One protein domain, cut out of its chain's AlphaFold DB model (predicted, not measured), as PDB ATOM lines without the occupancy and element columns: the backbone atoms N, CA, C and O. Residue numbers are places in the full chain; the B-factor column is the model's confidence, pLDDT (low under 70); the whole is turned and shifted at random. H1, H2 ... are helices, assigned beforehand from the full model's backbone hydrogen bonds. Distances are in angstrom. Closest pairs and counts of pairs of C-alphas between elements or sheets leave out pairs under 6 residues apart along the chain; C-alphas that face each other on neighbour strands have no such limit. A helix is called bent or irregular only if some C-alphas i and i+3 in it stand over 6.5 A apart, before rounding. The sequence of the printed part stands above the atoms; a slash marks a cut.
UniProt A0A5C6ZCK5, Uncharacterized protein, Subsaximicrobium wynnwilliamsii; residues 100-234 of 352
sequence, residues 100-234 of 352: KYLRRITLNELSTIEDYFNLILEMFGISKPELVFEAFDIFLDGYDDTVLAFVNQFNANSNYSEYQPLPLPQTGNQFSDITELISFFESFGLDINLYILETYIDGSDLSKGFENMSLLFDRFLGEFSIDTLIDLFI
ATOM      1  N   LYS A 100     304.215 232.206 227.135       71.62
ATOM      2  CA  LYS A 100     302.767 232.023 227.349       71.62
ATOM      3  C   LYS A 100     302.210 232.933 228.438       71.62
ATOM      4  O   LYS A 100     301.056 233.343 228.341       71.62
ATOM      5  N   TYR A 101     303.029 233.246 229.435       67.25
ATOM      6  CA  TYR A 101     302.646 233.966 230.645       67.25
ATOM      7  C   TYR A 101     303.152 235.419 230.612       67.25
ATOM      8  O   TYR A 101     302.432 236.338 230.990       67.25
ATOM      9  N   LEU A 102     304.333 235.655 230.027       61.69
ATOM     10  CA  LEU A 102     305.012 236.960 229.994       61.69
ATOM     11  C   LEU A 102     304.509 237.946 228.939       61.69
ATOM     12  O   LEU A 102     305.117 238.995 228.756       61.69
ATOM     13  N   ARG A 103     303.380 237.711 228.256       55.12
ATOM     14  CA  ARG A 103     302.793 238.759 227.388       55.12
ATOM     15  C   ARG A 103     302.481 240.070 228.144       55.12
ATOM     16  O   ARG A 103     302.130 241.052 227.497       55.12
ATOM     17  N   ARG A 104     302.611 240.079 229.478       51.12
ATOM     18  CA  ARG A 104     302.486 241.234 230.378       51.12
ATOM     19  C   ARG A 104     303.787 241.669 231.078       51.12
ATOM     20  O   ARG A 104     303.799 242.772 231.605       51.12
ATOM     21  N   ILE A 105     304.868 240.880 231.039       48.91
ATOM     22  CA  ILE A 105     306.053 241.065 231.901       48.91
ATOM     23  C   ILE A 105     307.331 241.069 231.054       48.91
ATOM     24  O   ILE A 105     307.525 240.217 230.184       48.91
ATOM     25  N   THR A 106     308.215 242.036 231.289       51.47
ATOM     26  CA  THR A 106     309.447 242.224 230.510       51.47
ATOM     27  C   THR A 106     310.547 241.274 231.005       51.47
ATOM     28  O   THR A 106     310.923 241.310 232.166       51.47
ATOM     29  N   LEU A 107     311.103 240.439 230.116       48.91
ATOM     30  CA  LEU A 107     312.093 239.382 230.429       48.91
ATOM     31  C   LEU A 107     313.437 239.859 231.014       48.91
ATOM     32  O   LEU A 107     314.218 239.035 231.485       48.91
ATOM     33  N   ASN A 108     313.743 241.154 230.950       51.56
ATOM     34  CA  ASN A 108     315.088 241.672 231.218       51.56
ATOM     35  C   ASN A 108     315.422 241.830 232.712       51.56
ATOM     36  O   ASN A 108     316.472 242.384 233.028       51.56
ATOM     37  N   GLU A 109     314.558 241.363 233.613       56.25
ATOM     38  CA  GLU A 109     314.627 241.703 235.041       56.25
ATOM     39  C   GLU A 109     314.731 240.483 235.969       56.25
ATOM     40  O   GLU A 109     314.856 240.667 237.163       56.25
ATOM     41  N   LEU A 110     314.755 239.240 235.469       64.88
ATOM     42  CA  LEU A 110     314.789 238.046 236.333       64.88
ATOM     43  C   LEU A 110     316.217 237.680 236.772       64.88
ATOM     44  O   LEU A 110     316.895 236.892 236.108       64.88
ATOM     45  N   SER A 111     316.687 238.243 237.885       67.69
ATOM     46  CA  SER A 111     318.055 238.027 238.389       67.69
ATOM     47  C   SER A 111     318.153 237.666 239.875       67.69
ATOM     48  O   SER A 111     319.175 237.134 240.307       67.69
ATOM     49  N   THR A 112     317.091 237.897 240.642       76.56
ATOM     50  CA  THR A 112     317.017 237.730 242.096       76.56
ATOM     51  C   THR A 112     315.813 236.875 242.493       76.56
ATOM     52  O   THR A 112     314.875 236.718 241.715       76.56
ATOM     53  N   ILE A 113     315.817 236.330 243.716       79.25
ATOM     54  CA  ILE A 113     314.674 235.578 244.275       79.25
ATOM     55  C   ILE A 113     313.407 236.442 244.292       79.25
ATOM     56  O   ILE A 113     312.326 235.937 244.004       79.25
ATOM     57  N   GLU A 114     313.546 237.739 244.568       85.31
ATOM     58  CA  GLU A 114     312.447 238.708 244.523       85.31
ATOM     59  C   GLU A 114     311.765 238.736 243.151       85.31
ATOM     60  O   GLU A 114     310.537 238.691 243.065       85.31
ATOM     61  N   ASP A 115     312.554 238.725 242.075       80.00
ATOM     62  CA  ASP A 115     312.029 238.746 240.709       80.00
ATOM     63  C   ASP A 115     311.196 237.487 240.417       80.00
ATOM     64  O   ASP A 115     310.106 237.568 239.846       80.00
ATOM     65  N   TYR A 116     311.671 236.314 240.856       79.56
ATOM     66  CA  TYR A 116     310.929 235.056 240.717       79.56
ATOM     67  C   TYR A 116     309.679 235.026 241.601       79.56
ATOM     68  O   TYR A 116     308.631 234.561 241.158       79.56
ATOM     69  N   PHE A 117     309.766 235.532 242.830       86.38
ATOM     70  CA  PHE A 117     308.644 235.611 243.760       86.38
ATOM     71  C   PHE A 117     307.511 236.473 243.199       86.38
ATOM     72  O   PHE A 117     306.377 236.007 243.083       86.38
ATOM     73  N   ASN A 118     307.828 237.692 242.761       85.25
ATOM     74  CA  ASN A 118     306.857 238.615 242.178       85.25
ATOM     75  C   ASN A 118     306.234 238.057 240.896       85.25
ATOM     76  O   ASN A 118     305.028 238.188 240.674       85.25
ATOM     77  N   LEU A 119     307.030 237.368 240.080       80.00
ATOM     78  CA  LEU A 119     306.535 236.721 238.876       80.00
ATOM     79  C   LEU A 119     305.523 235.608 239.176       80.00
ATOM     80  O   LEU A 119     304.514 235.510 238.480       80.00
ATOM     81  N   ILE A 120     305.747 234.787 240.206       81.44
ATOM     82  CA  ILE A 120     304.776 233.758 240.608       81.44
ATOM     83  C   ILE A 120     303.466 234.410 241.049       81.44
ATOM     84  O   ILE A 120     302.401 234.007 240.576       81.44
ATOM     85  N   LEU A 121     303.532 235.448 241.888       86.50
ATOM     86  CA  LEU A 121     302.338 236.181 242.316       86.50
ATOM     87  C   LEU A 121     301.535 236.691 241.117       86.50
ATOM     88  O   LEU A 121     300.320 236.498 241.059       86.50
ATOM     89  N   GLU A 122     302.208 237.282 240.127       82.38
ATOM     90  CA  GLU A 122     301.549 237.787 238.925       82.38
ATOM     91  C   GLU A 122     300.988 236.661 238.043       82.38
ATOM     92  O   GLU A 122     299.861 236.762 237.552       82.38
ATOM     93  N   MET A 123     301.738 235.568 237.859       76.88
ATOM     94  CA  MET A 123     301.332 234.430 237.029       76.88
ATOM     95  C   MET A 123     300.059 233.755 237.538       76.88
ATOM     96  O   MET A 123     299.192 233.401 236.735       76.88
ATOM     97  N   PHE A 124     299.954 233.571 238.853       81.19
ATOM     98  CA  PHE A 124     298.815 232.908 239.486       81.19
ATOM     99  C   PHE A 124     297.726 233.889 239.933       81.19
ATOM    100  O   PHE A 124     296.646 233.459 240.331       81.19
ATOM    101  N   GLY A 125     297.969 235.199 239.816       84.38
ATOM    102  CA  GLY A 125     297.030 236.231 240.246       84.38
ATOM    103  C   GLY A 125     296.785 236.216 241.755       84.38
ATOM    104  O   GLY A 125     295.668 236.507 242.180       84.38
ATOM    105  N   ILE A 126     297.805 235.858 242.539       89.88
ATOM    106  CA  ILE A 126     297.718 235.725 243.998       89.88
ATOM    107  C   ILE A 126     297.616 237.121 244.610       89.88
ATOM    108  O   ILE A 126     298.471 237.985 244.397       89.88
ATOM    109  N   SER A 127     296.557 237.359 245.377       92.38
ATOM    110  CA  SER A 127     296.353 238.621 246.084       92.38
ATOM    111  C   SER A 127     297.185 238.698 247.371       92.38
ATOM    112  O   SER A 127     297.545 237.680 247.960       92.38
ATOM    113  N   LYS A 128     297.460 239.920 247.864       93.75
ATOM    114  CA  LYS A 128     298.191 240.111 249.134       93.75
ATOM    115  C   LYS A 128     297.552 239.348 250.313       93.75
ATOM    116  O   LYS A 128     298.295 238.700 251.042       93.75
ATOM    117  N   PRO A 129     296.214 239.367 250.518       94.19
ATOM    118  CA  PRO A 129     295.602 238.598 251.603       94.19
ATOM    119  C   PRO A 129     295.820 237.088 251.479       94.19
ATOM    120  O   PRO A 129     296.097 236.444 252.484       94.19
ATOM    121  N   GLU A 130     295.729 236.532 250.267       94.62
ATOM    122  CA  GLU A 130     295.972 235.102 250.022       94.62
ATOM    123  C   GLU A 130     297.425 234.727 250.317       94.62
ATOM    124  O   GLU A 130     297.674 233.723 250.975       94.62
ATOM    125  N   LEU A 131     298.376 235.563 249.897       95.44
ATOM    126  CA  LEU A 131     299.795 235.368 250.181       95.44
ATOM    127  C   LEU A 131     300.097 235.378 251.686       95.44
ATOM    128  O   LEU A 131     300.815 234.509 252.173       95.44
ATOM    129  N   VAL A 132     299.564 236.359 252.424       95.56
ATOM    130  CA  VAL A 132     299.778 236.466 253.878       95.56
ATOM    131  C   VAL A 132     299.148 235.278 254.599       95.56
ATOM    132  O   VAL A 132     299.761 234.717 255.502       95.56
ATOM    133  N   PHE A 133     297.945 234.875 254.181       94.00
ATOM    134  CA  PHE A 133     297.269 233.707 254.730       94.00
ATOM    135  C   PHE A 133     298.107 232.440 254.536       94.00
ATOM    136  O   PHE A 133     298.359 231.712 255.492       94.00
ATOM    137  N   GLU A 134     298.605 232.217 253.321       94.38
ATOM    138  CA  GLU A 134     299.451 231.065 253.020       94.38
ATOM    139  C   GLU A 134     300.766 231.100 253.817       94.38
ATOM    140  O   GLU A 134     301.183 230.087 254.373       94.38
ATOM    141  N   ALA A 135     301.397 232.271 253.949       94.94
ATOM    142  CA  ALA A 135     302.610 232.421 254.747       94.94
ATOM    143  C   ALA A 135     302.380 232.086 256.230       94.94
ATOM    144  O   ALA A 135     303.259 231.504 256.867       94.94
ATOM    145  N   PHE A 136     301.210 232.421 256.783       94.50
ATOM    146  CA  PHE A 136     300.858 232.073 258.162       94.50
ATOM    147  C   PHE A 136     300.703 230.563 258.316       94.50
ATOM    148  O   PHE A 136     301.312 229.983 259.212       94.50
ATOM    149  N   ASP A 137     299.946 229.932 257.421       92.25
ATOM    150  CA  ASP A 137     299.742 228.484 257.443       92.25
ATOM    151  C   ASP A 137     301.057 227.705 257.289       92.25
ATOM    152  O   ASP A 137     301.206 226.650 257.886       92.25
ATOM    153  N   ILE A 138     302.007 228.182 256.482       93.69
ATOM    154  CA  ILE A 138     303.243 227.436 256.204       93.69
ATOM    155  C   ILE A 138     304.327 227.718 257.245       93.69
ATOM    156  O   ILE A 138     304.958 226.794 257.760       93.69
ATOM    157  N   PHE A 139     304.571 228.989 257.565       94.62
ATOM    158  CA  PHE A 139     305.717 229.376 258.390       94.62
ATOM    159  C   PHE A 139     305.368 229.562 259.868       94.62
ATOM    160  O   PHE A 139     306.276 229.597 260.702       94.62
ATOM    161  N   LEU A 140     304.077 229.662 260.210       94.50
ATOM    162  CA  LEU A 140     303.604 229.906 261.575       94.50
ATOM    163  C   LEU A 140     302.672 228.805 262.124       94.50
ATOM    164  O   LEU A 140     302.169 228.980 263.230       94.50
ATOM    165  N   ASP A 141     302.509 227.659 261.446       88.31
ATOM    166  CA  ASP A 141     301.650 226.522 261.871       88.31
ATOM    167  C   ASP A 141     301.914 226.033 263.312       88.31
ATOM    168  O   ASP A 141     301.050 225.482 263.987       88.31
ATOM    169  N   GLY A 142     303.131 226.251 263.822       87.31
ATOM    170  CA  GLY A 142     303.531 225.865 265.178       87.31
ATOM    171  C   GLY A 142     303.094 226.818 266.299       87.31
ATOM    172  O   GLY A 142     303.415 226.552 267.459       87.31
ATOM    173  N   TYR A 143     302.426 227.930 265.986       90.88
ATOM    174  CA  TYR A 143     301.976 228.915 266.972       90.88
ATOM    175  C   TYR A 143     300.473 228.799 267.234       90.88
ATOM    176  O   TYR A 143     299.675 228.757 266.306       90.88
ATOM    177  N   ASP A 144     300.081 228.861 268.512       87.94
ATOM    178  CA  ASP A 144     298.664 228.857 268.915       87.94
ATOM    179  C   ASP A 144     297.881 230.065 268.357       87.94
ATOM    180  O   ASP A 144     296.674 229.987 268.137       87.94
ATOM    181  N   ASP A 145     298.573 231.188 268.139       90.94
ATOM    182  CA  ASP A 145     298.038 232.406 267.530       90.94
ATOM    183  C   ASP A 145     299.040 232.933 266.492       90.94
ATOM    184  O   ASP A 145     300.046 233.570 266.828       90.94
ATOM    185  N   THR A 146     298.771 232.640 265.217       93.94
ATOM    186  CA  THR A 146     299.646 233.011 264.095       93.94
ATOM    187  C   THR A 146     299.709 234.525 263.888       93.94
ATOM    188  O   THR A 146     300.757 235.049 263.521       93.94
ATOM    189  N   VAL A 147     298.614 235.251 264.154       94.19
ATOM    190  CA  VAL A 147     298.550 236.716 264.009       94.19
ATOM    191  C   VAL A 147     299.451 237.364 265.058       94.19
ATOM    192  O   VAL A 147     300.283 238.214 264.734       94.19
ATOM    193  N   LEU A 148     299.341 236.922 266.314       94.38
ATOM    194  CA  LEU A 148     300.208 237.382 267.393       94.38
ATOM    195  C   LEU A 148     301.672 237.014 267.140       94.38
ATOM    196  O   LEU A 148     302.560 237.832 267.389       94.38
ATOM    197  N   ALA A 149     301.940 235.806 266.639       95.56
ATOM    198  CA  ALA A 149     303.290 235.380 266.291       95.56
ATOM    199  C   ALA A 149     303.911 236.292 265.223       95.56
ATOM    200  O   ALA A 149     305.021 236.782 265.426       95.56
ATOM    201  N   PHE A 150     303.178 236.587 264.148       96.44
ATOM    202  CA  PHE A 150     303.614 237.499 263.091       96.44
ATOM    203  C   PHE A 150     303.913 238.905 263.628       96.44
ATOM    204  O   PHE A 150     304.996 239.445 263.404       96.44
ATOM    205  N   VAL A 151     302.993 239.481 264.413       96.38
ATOM    206  CA  VAL A 151     303.173 240.804 265.040       96.38
ATOM    207  C   VAL A 151     304.416 240.836 265.931       96.38
ATOM    208  O   VAL A 151     305.212 241.775 265.865       96.38
ATOM    209  N   ASN A 152     304.619 239.801 266.748       96.25
ATOM    210  CA  ASN A 152     305.790 239.701 267.616       96.25
ATOM    211  C   ASN A 152     307.091 239.554 266.818       96.25
ATOM    212  O   ASN A 152     308.091 240.168 267.186       96.25
ATOM    213  N   GLN A 153     307.086 238.774 265.733       96.00
ATOM    214  CA  GLN A 153     308.247 238.619 264.856       96.00
ATOM    215  C   GLN A 153     308.610 239.937 264.164       96.00
ATOM    216  O   GLN A 153     309.786 240.298 264.155       96.00
ATOM    217  N   PHE A 154     307.630 240.698 263.665       96.38
ATOM    218  CA  PHE A 154     307.867 242.030 263.099       96.38
ATOM    219  C   PHE A 154     308.472 242.979 264.137       96.38
ATOM    220  O   PHE A 154     309.536 243.552 263.914       96.38
ATOM    221  N   ASN A 155     307.847 243.078 265.312       96.31
ATOM    222  CA  ASN A 155     308.273 243.992 266.375       96.31
ATOM    223  C   ASN A 155     309.645 243.643 266.977       96.31
ATOM    224  O   ASN A 155     310.297 244.507 267.562       96.31
ATOM    225  N   ALA A 156     310.083 242.388 266.852       96.00
ATOM    226  CA  ALA A 156     311.401 241.936 267.285       96.00
ATOM    227  C   ALA A 156     312.474 242.019 266.183       96.00
ATOM    228  O   ALA A 156     313.657 241.837 266.479       96.00
ATOM    229  N   ASN A 157     312.098 242.274 264.925       93.81
ATOM    230  CA  ASN A 157     313.031 242.284 263.803       93.81
ATOM    231  C   ASN A 157     313.858 243.582 263.788       93.81
ATOM    232  O   ASN A 157     313.334 244.683 263.609       93.81
ATOM    233  N   SER A 158     315.183 243.459 263.930       92.81
ATOM    234  CA  SER A 158     316.096 244.607 263.964       92.81
ATOM    235  C   SER A 158     316.083 245.437 262.682       92.81
ATOM    236  O   SER A 158     316.253 246.654 262.763       92.81
ATOM    237  N   ASN A 159     315.831 244.812 261.526       91.62
ATOM    238  CA  ASN A 159     315.768 245.503 260.233       91.62
ATOM    239  C   ASN A 159     314.568 246.458 260.141       91.62
ATOM    240  O   ASN A 159     314.577 247.371 259.323       91.62
ATOM    241  N   TYR A 160     313.568 246.282 261.012       93.25
ATOM    242  CA  TYR A 160     312.335 247.067 261.040       93.25
ATOM    243  C   TYR A 160     312.196 247.920 262.313       93.25
ATOM    244  O   TYR A 160     311.163 248.544 262.539       93.25
ATOM    245  N   SER A 161     313.248 248.006 263.134       91.50
ATOM    246  CA  SER A 161     313.213 248.704 264.430       91.50
ATOM    247  C   SER A 161     313.032 250.229 264.348       91.50
ATOM    248  O   SER A 161     312.681 250.854 265.349       91.50
ATOM    249  N   GLU A 162     313.250 250.835 263.176       92.56
ATOM    250  CA  GLU A 162     313.012 252.267 262.933       92.56
ATOM    251  C   GLU A 162     311.530 252.598 262.674       92.56
ATOM    252  O   GLU A 162     311.135 253.765 262.752       92.56
ATOM    253  N   TYR A 163     310.700 251.588 262.392       92.12
ATOM    254  CA  TYR A 163     309.273 251.753 262.126       92.12
ATOM    255  C   TYR A 163     308.439 251.693 263.409       92.12
ATOM    256  O   TYR A 163     308.885 251.249 264.470       92.12
ATOM    257  N   GLN A 164     307.190 252.163 263.323       92.31
ATOM    258  CA  GLN A 164     306.250 252.012 264.430       92.31
ATOM    259  C   GLN A 164     305.962 250.523 264.680       92.31
ATOM    260  O   GLN A 164     305.772 249.785 263.712       92.31
ATOM    261  N   PRO A 165     305.886 250.078 265.951       94.44
ATOM    262  CA  PRO A 165     305.500 248.711 266.255       94.44
ATOM    263  C   PRO A 165     304.127 248.382 265.670       94.44
ATOM    264  O   PRO A 165     303.178 249.158 265.809       94.44
ATOM    265  N   LEU A 166     304.022 247.211 265.052       95.50
ATOM    266  CA  LEU A 166     302.782 246.689 264.511       95.50
ATOM    267  C   LEU A 166     301.817 246.394 265.673       95.50
ATOM    268  O   LEU A 166     302.187 245.654 266.595       95.50
ATOM    269  N   PRO A 167     300.609 246.979 265.684       95.31
ATOM    270  CA  PRO A 167     299.615 246.670 266.702       95.31
ATOM    271  C   PRO A 167     298.959 245.313 266.414       95.31
ATOM    272  O   PRO A 167     298.841 244.901 265.262       95.31
ATOM    273  N   LEU A 168     298.512 244.628 267.469       94.88
ATOM    274  CA  LEU A 168     297.757 243.381 267.340       94.88
ATOM    275  C   LEU A 168     296.306 243.688 266.927       94.88
ATOM    276  O   LEU A 168     295.607 244.339 267.718       94.88
ATOM    277  N   PRO A 169     295.834 243.202 265.763       93.31
ATOM    278  CA  PRO A 169     294.431 243.288 265.366       93.31
ATOM    279  C   PRO A 169     293.487 242.744 266.445       93.31
ATOM    280  O   PRO A 169     293.842 241.839 267.201       93.31
ATOM    281  N   GLN A 170     292.288 243.313 266.552       86.19
ATOM    282  CA  GLN A 170     291.302 242.939 267.581       86.19
ATOM    283  C   GLN A 170     289.968 242.489 266.970       86.19
ATOM    284  O   GLN A 170     288.933 242.533 267.638       86.19
ATOM    285  N   THR A 171     289.956 242.089 265.694       83.12
ATOM    286  CA  THR A 171     288.704 241.754 264.998       83.12
ATOM    287  C   THR A 171     288.188 240.363 265.374       83.12
ATOM    288  O   THR A 171     286.982 240.117 265.310       83.12
ATOM    289  N   GLY A 172     289.083 239.466 265.811       78.12
ATOM    290  CA  GLY A 172     288.756 238.100 266.225       78.12
ATOM    291  C   GLY A 172     288.482 237.150 265.055       78.12
ATOM    292  O   GLY A 172     287.985 236.042 265.266       78.12
ATOM    293  N   ASN A 173     288.776 237.578 263.824       89.19
ATOM    294  CA  ASN A 173     288.679 236.775 262.615       89.19
ATOM    295  C   ASN A 173     289.975 236.916 261.811       89.19
ATOM    296  O   ASN A 173     290.285 238.004 261.342       89.19
ATOM    297  N   GLN A 174     290.661 235.799 261.564       86.44
ATOM    298  CA  GLN A 174     291.981 235.783 260.926       86.44
ATOM    299  C   GLN A 174     292.026 236.523 259.577       86.44
ATOM    300  O   GLN A 174     292.986 237.232 259.303       86.44
ATOM    301  N   PHE A 175     290.986 236.418 258.742       89.12
ATOM    302  CA  PHE A 175     290.945 237.119 257.455       89.12
ATOM    303  C   PHE A 175     290.819 238.642 257.628       89.12
ATOM    304  O   PHE A 175     291.486 239.419 256.940       89.12
ATOM    305  N   SER A 176     289.967 239.081 258.559       92.81
ATOM    306  CA  SER A 176     289.837 240.497 258.914       92.81
ATOM    307  C   SER A 176     291.104 241.033 259.581       92.81
ATOM    308  O   SER A 176     291.550 242.118 259.217       92.81
ATOM    309  N   ASP A 177     291.729 240.245 260.458       94.25
ATOM    310  CA  ASP A 177     292.994 240.583 261.108       94.25
ATOM    311  C   ASP A 177     294.125 240.720 260.073       94.25
ATOM    312  O   ASP A 177     294.840 241.717 260.083       94.25
ATOM    313  N   ILE A 178     294.241 239.802 259.104       94.75
ATOM    314  CA  ILE A 178     295.202 239.900 257.986       94.75
ATOM    315  C   ILE A 178     294.968 241.167 257.156       94.75
ATOM    316  O   ILE A 178     295.915 241.871 256.810       94.75
ATOM    317  N   THR A 179     293.712 241.486 256.844       94.62
ATOM    318  CA  THR A 179     293.384 242.696 256.073       94.62
ATOM    319  C   THR A 179     293.762 243.971 256.838       94.62
ATOM    320  O   THR A 179     294.236 244.946 256.246       94.62
ATOM    321  N   GLU A 180     293.599 243.961 258.162       95.62
ATOM    322  CA  GLU A 180     294.025 245.052 259.037       95.62
ATOM    323  C   GLU A 180     295.559 245.164 259.092       95.62
ATOM    324  O   GLU A 180     296.092 246.260 258.926       95.62
ATOM    325  N   LEU A 181     296.281 244.038 259.197       96.06
ATOM    326  CA  LEU A 181     297.748 244.010 259.130       96.06
ATOM    327  C   LEU A 181     298.279 244.599 257.820       96.06
ATOM    328  O   LEU A 181     299.185 245.431 257.848       96.06
ATOM    329  N   ILE A 182     297.693 244.223 256.678       96.00
ATOM    330  CA  ILE A 182     298.057 244.787 255.369       96.00
ATOM    331  C   ILE A 182     297.871 246.309 255.377       96.00
ATOM    332  O   ILE A 182     298.748 247.046 254.927       96.00
ATOM    333  N   SER A 183     296.766 246.791 255.951       95.69
ATOM    334  CA  SER A 183     296.484 248.227 256.055       95.69
ATOM    335  C   SER A 183     297.502 248.955 256.945       95.69
ATOM    336  O   SER A 183     297.894 250.081 256.632       95.69
ATOM    337  N   PHE A 184     297.973 248.328 258.031       95.94
ATOM    338  CA  PHE A 184     299.040 248.890 258.863       95.94
ATOM    339  C   PHE A 184     300.358 249.006 258.097       95.94
ATOM    340  O   PHE A 184     300.952 250.085 258.109       95.94
ATOM    341  N   PHE A 185     300.772 247.957 257.378       96.50
ATOM    342  CA  PHE A 185     301.966 247.991 256.524       96.50
ATOM    343  C   PHE A 185     301.907 249.144 255.520       96.50
ATOM    344  O   PHE A 185     302.826 249.961 255.459       96.50
ATOM    345  N   GLU A 186     300.787 249.282 254.809       95.00
ATOM    346  CA  GLU A 186     300.593 250.365 253.842       95.00
ATOM    347  C   GLU A 186     300.639 251.750 254.514       95.00
ATOM    348  O   GLU A 186     301.253 252.675 253.981       95.00
ATOM    349  N   SER A 187     300.073 251.894 255.717       95.50
ATOM    350  CA  SER A 187     300.128 253.147 256.486       95.50
ATOM    351  C   SER A 187     301.538 253.515 256.966       95.50
ATOM    352  O   SER A 187     301.846 254.696 257.125       95.50
ATOM    353  N   PHE A 188     302.402 252.515 257.161       94.50
ATOM    354  CA  PHE A 188     303.807 252.689 257.536       94.50
ATOM    355  C   PHE A 188     304.722 252.885 256.319       94.50
ATOM    356  O   PHE A 188     305.916 253.130 256.489       94.50
ATOM    357  N   GLY A 189     304.177 252.814 255.096       93.88
ATOM    358  CA  GLY A 189     304.953 252.879 253.857       93.88
ATOM    359  C   GLY A 189     305.788 251.622 253.600       93.88
ATOM    360  O   GLY A 189     306.823 251.708 252.944       93.88
ATOM    361  N   LEU A 190     305.359 250.480 254.140       94.81
ATOM    362  CA  LEU A 190     306.009 249.182 254.000       94.81
ATOM    363  C   LEU A 190     305.252 248.293 253.011       94.81
ATOM    364  O   LEU A 190     304.029 248.386 252.879       94.81
ATOM    365  N   ASP A 191     305.978 247.383 252.363       92.31
ATOM    366  CA  ASP A 191     305.386 246.317 251.559       92.31
ATOM    367  C   ASP A 191     305.418 244.995 252.336       92.31
ATOM    368  O   ASP A 191     306.479 244.471 252.678       92.31
ATOM    369  N   ILE A 192     304.235 244.453 252.621       94.38
ATOM    370  CA  ILE A 192     304.097 243.176 253.322       94.38
ATOM    371  C   ILE A 192     304.632 241.999 252.496       94.38
ATOM    372  O   ILE A 192     305.127 241.032 253.072       94.38
ATOM    373  N   ASN A 193     304.594 242.088 251.163       93.06
ATOM    374  CA  ASN A 193     305.144 241.063 250.280       93.06
ATOM    375  C   ASN A 193     306.669 241.006 250.426       93.06
ATOM    376  O   ASN A 193     307.235 239.922 250.561       93.06
ATOM    377  N   LEU A 194     307.312 242.178 250.468       91.25
ATOM    378  CA  LEU A 194     308.750 242.294 250.695       91.25
ATOM    379  C   LEU A 194     309.130 241.788 252.092       91.25
ATOM    380  O   LEU A 194     310.088 241.035 252.229       91.25
ATOM    381  N   TYR A 195     308.339 242.106 253.122       94.12
ATOM    382  CA  TYR A 195     308.577 241.575 254.468       94.12
ATOM    383  C   TYR A 195     308.506 240.043 254.521       94.12
ATOM    384  O   TYR A 195     309.361 239.413 255.146       94.12
ATOM    385  N   ILE A 196     307.518 239.432 253.853       94.38
ATOM    386  CA  ILE A 196     307.397 237.969 253.749       94.38
ATOM    387  C   ILE A 196     308.618 237.378 253.035       94.38
ATOM    388  O   ILE A 196     309.191 236.396 253.511       94.38
ATOM    389  N   LEU A 197     309.036 237.992 251.926       91.81
ATOM    390  CA  LEU A 197     310.213 237.580 251.168       91.81
ATOM    391  C   LEU A 197     311.485 237.615 252.034       91.81
ATOM    392  O   LEU A 197     312.235 236.642 252.099       91.81
ATOM    393  N   GLU A 198     311.726 238.719 252.732       91.06
ATOM    394  CA  GLU A 198     312.926 238.893 253.550       91.06
ATOM    395  C   GLU A 198     312.928 238.004 254.798       91.06
ATOM    396  O   GLU A 198     313.980 237.501 255.193       91.06
ATOM    397  N   THR A 199     311.766 237.808 255.424       91.56
ATOM    398  CA  THR A 199     311.661 237.138 256.730       91.56
ATOM    399  C   THR A 199     311.528 235.624 256.606       91.56
ATOM    400  O   THR A 199     312.141 234.896 257.386       91.56
ATOM    401  N   TYR A 200     310.733 235.139 255.648       92.88
ATOM    402  CA  TYR A 200     310.377 233.720 255.550       92.88
ATOM    403  C   TYR A 200     311.012 233.018 254.357       92.88
ATOM    404  O   TYR A 200     311.395 231.855 254.471       92.88
ATOM    405  N   ILE A 201     311.153 233.709 253.223       89.81
ATOM    406  CA  ILE A 201     311.768 233.106 252.038       89.81
ATOM    407  C   ILE A 201     313.289 233.063 252.166       89.81
ATOM    408  O   ILE A 201     313.878 232.064 251.776       89.81
ATOM    409  N   ASP A 202     313.909 234.059 252.804       81.81
ATOM    410  CA  ASP A 202     315.370 234.201 252.899       81.81
ATOM    411  C   ASP A 202     316.001 234.419 251.515       81.81
ATOM    412  O   ASP A 202     316.713 233.582 250.963       81.81
ATOM    413  N   GLY A 203     315.737 235.604 250.953       69.50
ATOM    414  CA  GLY A 203     316.244 236.046 249.649       69.50
ATOM    415  C   GLY A 203     317.775 236.104 249.512       69.50
ATOM    416  O   GLY A 203     318.276 236.371 248.421       69.50
ATOM    417  N   SER A 204     318.523 235.891 250.603       74.19
ATOM    418  CA  SER A 204     319.983 236.021 250.651       74.19
ATOM    419  C   SER A 204     320.736 234.761 250.198       74.19
ATOM    420  O   SER A 204     321.865 234.865 249.713       74.19
ATOM    421  N   ASP A 205     320.103 233.586 250.293       77.25
ATOM    422  CA  ASP A 205     320.613 232.307 249.791       77.25
ATOM    423  C   ASP A 205     319.684 231.785 248.694       77.25
ATOM    424  O   ASP A 205     318.537 231.420 248.948       77.25
ATOM    425  N   LEU A 206     320.199 231.708 247.464       70.75
ATOM    426  CA  LEU A 206     319.431 231.252 246.304       70.75
ATOM    427  C   LEU A 206     318.812 229.865 246.498       70.75
ATOM    428  O   LEU A 206     317.655 229.663 246.147       70.75
ATOM    429  N   SER A 207     319.562 228.910 247.048       75.44
ATOM    430  CA  SER A 207     319.079 227.528 247.159       75.44
ATOM    431  C   SER A 207     317.969 227.425 248.198       75.44
ATOM    432  O   SER A 207     316.921 226.841 247.932       75.44
ATOM    433  N   LYS A 208     318.182 228.045 249.361       81.62
ATOM    434  CA  LYS A 208     317.207 228.048 250.454       81.62
ATOM    435  C   LYS A 208     315.967 228.881 250.122       81.62
ATOM    436  O   LYS A 208     314.855 228.479 250.448       81.62
ATOM    437  N   GLY A 209     316.140 229.993 249.409       84.44
ATOM    438  CA  GLY A 209     315.029 230.804 248.924       84.44
ATOM    439  C   GLY A 209     314.119 230.047 247.966       84.44
ATOM    440  O   GLY A 209     312.904 230.086 248.130       84.44
ATOM    441  N   PHE A 210     314.678 229.278 247.025       81.38
ATOM    442  CA  PHE A 210     313.862 228.422 246.160       81.38
ATOM    443  C   PHE A 210     313.145 227.303 246.927       81.38
ATOM    444  O   PHE A 210     311.990 227.012 246.619       81.38
ATOM    445  N   GLU A 211     313.779 226.709 247.942       84.88
ATOM    446  CA  GLU A 211     313.138 225.709 248.808       84.88
ATOM    447  C   GLU A 211     311.928 226.305 249.549       84.88
ATOM    448  O   GLU A 211     310.819 225.776 249.457       84.88
ATOM    449  N   ASN A 212     312.102 227.457 250.200       89.94
ATOM    450  CA  ASN A 212     311.029 228.134 250.932       89.94
ATOM    451  C   ASN A 212     309.923 228.663 250.011       89.94
ATOM    452  O   ASN A 212     308.745 228.582 250.357       89.94
ATOM    453  N   MET A 213     310.272 229.168 248.822       88.31
ATOM    454  CA  MET A 213     309.275 229.516 247.806       88.31
ATOM    455  C   MET A 213     308.469 228.288 247.396       88.31
ATOM    456  O   MET A 213     307.266 228.403 247.178       88.31
ATOM    457  N   SER A 214     309.106 227.118 247.298       85.81
ATOM    458  CA  SER A 214     308.405 225.897 246.909       85.81
ATOM    459  C   SER A 214     307.394 225.488 247.962       85.81
ATOM    460  O   SER A 214     306.306 225.070 247.592       85.81
ATOM    461  N   LEU A 215     307.722 225.660 249.244       88.94
ATOM    462  CA  LEU A 215     306.784 225.430 250.342       88.94
ATOM    463  C   LEU A 215     305.619 226.421 250.305       88.94
ATOM    464  O   LEU A 215     304.466 226.008 250.375       88.94
ATOM    465  N   LEU A 216     305.914 227.716 250.155       91.75
ATOM    466  CA  LEU A 216     304.895 228.765 250.149       91.75
ATOM    467  C   LEU A 216     303.929 228.635 248.965       91.75
ATOM    468  O   LEU A 216     302.743 228.905 249.105       91.75
ATOM    469  N   PHE A 217     304.421 228.252 247.784       88.62
ATOM    470  CA  PHE A 217     303.598 228.223 246.577       88.62
ATOM    471  C   PHE A 217     302.987 226.858 246.246       88.62
ATOM    472  O   PHE A 217     302.176 226.791 245.325       88.62
ATOM    473  N   ASP A 218     303.300 225.791 246.985       86.44
ATOM    474  CA  ASP A 218     302.879 224.414 246.673       86.44
ATOM    475  C   ASP A 218     301.363 224.293 246.423       86.44
ATOM    476  O   ASP A 218     300.923 223.809 245.377       86.44
ATOM    477  N   ARG A 219     300.543 224.855 247.325       84.62
ATOM    478  CA  ARG A 219     299.075 224.834 247.192       84.62
ATOM    479  C   ARG A 219     298.562 225.600 245.971       84.62
ATOM    480  O   ARG A 219     297.556 225.194 245.388       84.62
ATOM    481  N   PHE A 220     299.239 226.672 245.562       82.94
ATOM    482  CA  PHE A 220     298.881 227.437 244.364       82.94
ATOM    483  C   PHE A 220     299.315 226.732 243.072       82.94
ATOM    484  O   PHE A 220     298.652 226.861 242.042       82.94
ATOM    485  N   LEU A 221     300.417 225.980 243.128       75.31
ATOM    486  CA  LEU A 221     300.985 225.268 241.987       75.31
ATOM    487  C   LEU A 221     300.247 223.950 241.685       75.31
ATOM    488  O   LEU A 221     300.176 223.534 240.525       75.31
ATOM    489  N   GLY A 222     299.641 223.313 242.689       75.12
ATOM    490  CA  GLY A 222     298.866 222.084 242.509       75.12
ATOM    491  C   GLY A 222     299.744 220.918 242.045       75.12
ATOM    492  O   GLY A 222     300.563 220.419 242.802       75.12
ATOM    493  N   GLU A 223     299.570 220.451 240.802       65.88
ATOM    494  CA  GLU A 223     300.439 219.406 240.219       65.88
ATOM    495  C   GLU A 223     301.772 219.956 239.671       65.88
ATOM    496  O   GLU A 223     302.637 219.181 239.257       65.88
ATOM    497  N   PHE A 224     301.949 221.281 239.622       65.38
ATOM    498  CA  PHE A 224     303.212 221.898 239.221       65.38
ATOM    499  C   PHE A 224     304.186 221.952 240.404       65.38
ATOM    500  O   PHE A 224     303.795 222.252 241.522       65.38
ATOM    501  N   SER A 225     305.475 221.719 240.152       69.06
ATOM    502  CA  SER A 225     306.546 221.991 241.123       69.06
ATOM    503  C   SER A 225     307.278 223.289 240.783       69.06
ATOM    504  O   SER A 225     307.246 223.735 239.629       69.06
ATOM    505  N   ILE A 226     308.017 223.861 241.741       67.69
ATOM    506  CA  ILE A 226     308.929 224.974 241.439       67.69
ATOM    507  C   ILE A 226     309.984 224.580 240.406       67.69
ATOM    508  O   ILE A 226     310.282 225.383 239.529       67.69
ATOM    509  N   ASP A 227     310.468 223.338 240.403       69.38
ATOM    510  CA  ASP A 227     311.364 222.871 239.338       69.38
ATOM    511  C   ASP A 227     310.695 222.953 237.957       69.38
ATOM    512  O   ASP A 227     311.306 223.383 236.981       69.38
ATOM    513  N   THR A 228     309.407 222.604 237.874       70.62
ATOM    514  CA  THR A 228     308.628 222.700 236.630       70.62
ATOM    515  C   THR A 228     308.441 224.155 236.200       70.62
ATOM    516  O   THR A 228     308.442 224.458 235.007       70.62
ATOM    517  N   LEU A 229     308.290 225.061 237.166       70.06
ATOM    518  CA  LEU A 229     308.228 226.497 236.932       70.06
ATOM    519  C   LEU A 229     309.581 227.034 236.436       70.06
ATOM    520  O   LEU A 229     309.604 227.740 235.430       70.06
ATOM    521  N   ILE A 230     310.698 226.655 237.069       67.50
ATOM    522  CA  ILE A 230     312.066 226.993 236.639       67.50
ATOM    523  C   ILE A 230     312.305 226.508 235.201       67.50
ATOM    524  O   ILE A 230     312.813 227.253 234.362       67.50
ATOM    525  N   ASP A 231     311.842 225.304 234.870       71.38
ATOM    526  CA  ASP A 231     311.900 224.738 233.521       71.38
ATOM    527  C   ASP A 231     311.175 225.590 232.460       71.38
ATOM    528  O   ASP A 231     311.528 225.522 231.277       71.38
ATOM    529  N   LEU A 232     310.186 226.416 232.837       70.31
ATOM    530  CA  LEU A 232     309.542 227.345 231.900       70.31
ATOM    531  C   LEU A 232     310.494 228.457 231.445       70.31
ATOM    532  O   LEU A 232     310.343 228.947 230.320       70.31
ATOM    533  N   PHE A 233     311.467 228.830 232.283       65.44
ATOM    534  CA  PHE A 233     312.449 229.882 232.006       65.44
ATOM    535  C   PHE A 233     313.623 229.410 231.167       65.44
ATOM    536  O   PHE A 233     314.309 230.245 230.586       65.44
ATOM    537  N   ILE A 234     313.861 228.101 231.074       65.06
ATOM    538  CA  ILE A 234     314.993 227.565 230.320       65.06
ATOM    539  C   ILE A 234     314.648 227.577 228.820       65.06
ATOM    540  O   ILE A 234     313.835 226.757 228.369       65.06
TER     541      ILE A 234
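What this domain is: This is residues 100 to 234 of the 352 residues of an uncharacterized protein of Subsaximicrobium wynnwilliamsii (UniProt A0A5C6ZCK5). Helices are stacked in three layers: H2 and H5 run side by side through the middle, H3 and H4 cross them at one end of the long axis, and H1 and H6, side by side, cross them toward the other. H7 sits beyond H6 at that second end, where the unnamed residues 100 to 112 also lie, while the link of residues 157 to 173 loops round the H3 and H4 end. The printed part has 135 residues, with seven named helices, H1 to H7 in order, and no named strand; the class is all helix. The whole is compact, with a radius of gyration of the C-alphas of 15.5 A, and only just rounded, spanning 45 by 31 by 27 A.

Where its parts are: After residues 100 to 112, H1 holds residues 113 to 124, 16.8 A from first to last C-alpha, beginning with C-alpha 113 at (314.674, 235.578, 244.275). H2, residues 128 to 139, measures 16.0 A, and H3, residues 146 to 156, 15.1 A. H4, residues 174 to 187, measures 19.7 A and ends with C-alpha 187 at (300.128, 253.147, 256.486). H5 holds residues 192 to 201. H6, residues 206 to 221, measures 19.9 A; it has a kink of 42 degrees near residue 215 and is irregular, C-alphas 216 and 219 being 7.6 A apart. H7, residues 226 to 233, ends with C-alpha 233 at (312.449, 229.882, 232.006).

How they stand to each other: H2 and H6 are the hub, touching four helices each. H1 touches H6 at a shallow tilt of 10 degrees, the same way, the closest C-alphas being those of Ile 113 and Gly 209, 6.7 A apart. H2 touches H5 at a shallow tilt of 21 degrees, the same way, closest at Phe 139 and Tyr 200, C-alphas 7.0 A apart. H2 touches H4 with residues 128 to 133 alone, at a steep tilt of 65 degrees; the closest C-alphas, of Pro 129 and Thr 179, are 6.5 A apart. H3 and H4 only just touch, with 3 pairs of C-alphas within 8 A, closest at Val 147 and Gln 174, 7.3 A. H5 touches H6 at a steep tilt of 62 degrees, the C-alphas of Ile 201 and Gly 209 coming closest at 5.1 A. H6 and H7 only just touch, with 3 pairs of C-alphas within 8 A, about perpendicular at 80 degrees; the closest C-alphas, of Ser 214 and Ile 226, are 5.6 A apart. H3 and H7 are apart. Every O i to N i+4 pair is within hydrogen-bond range in H1 to H5, against 10 of 12 in H6 and 3 of 4 in H7.

The domain as a whole: The two C-alphas farthest apart, of Gln 170 and Ile 234, are 46.8 A from each other. The printed part has no cut, and the link from H3 to H4 is long. The mean pLDDT of the printed part is 84.8; residues 101 to 111 and 223 to 227 are among those under 70.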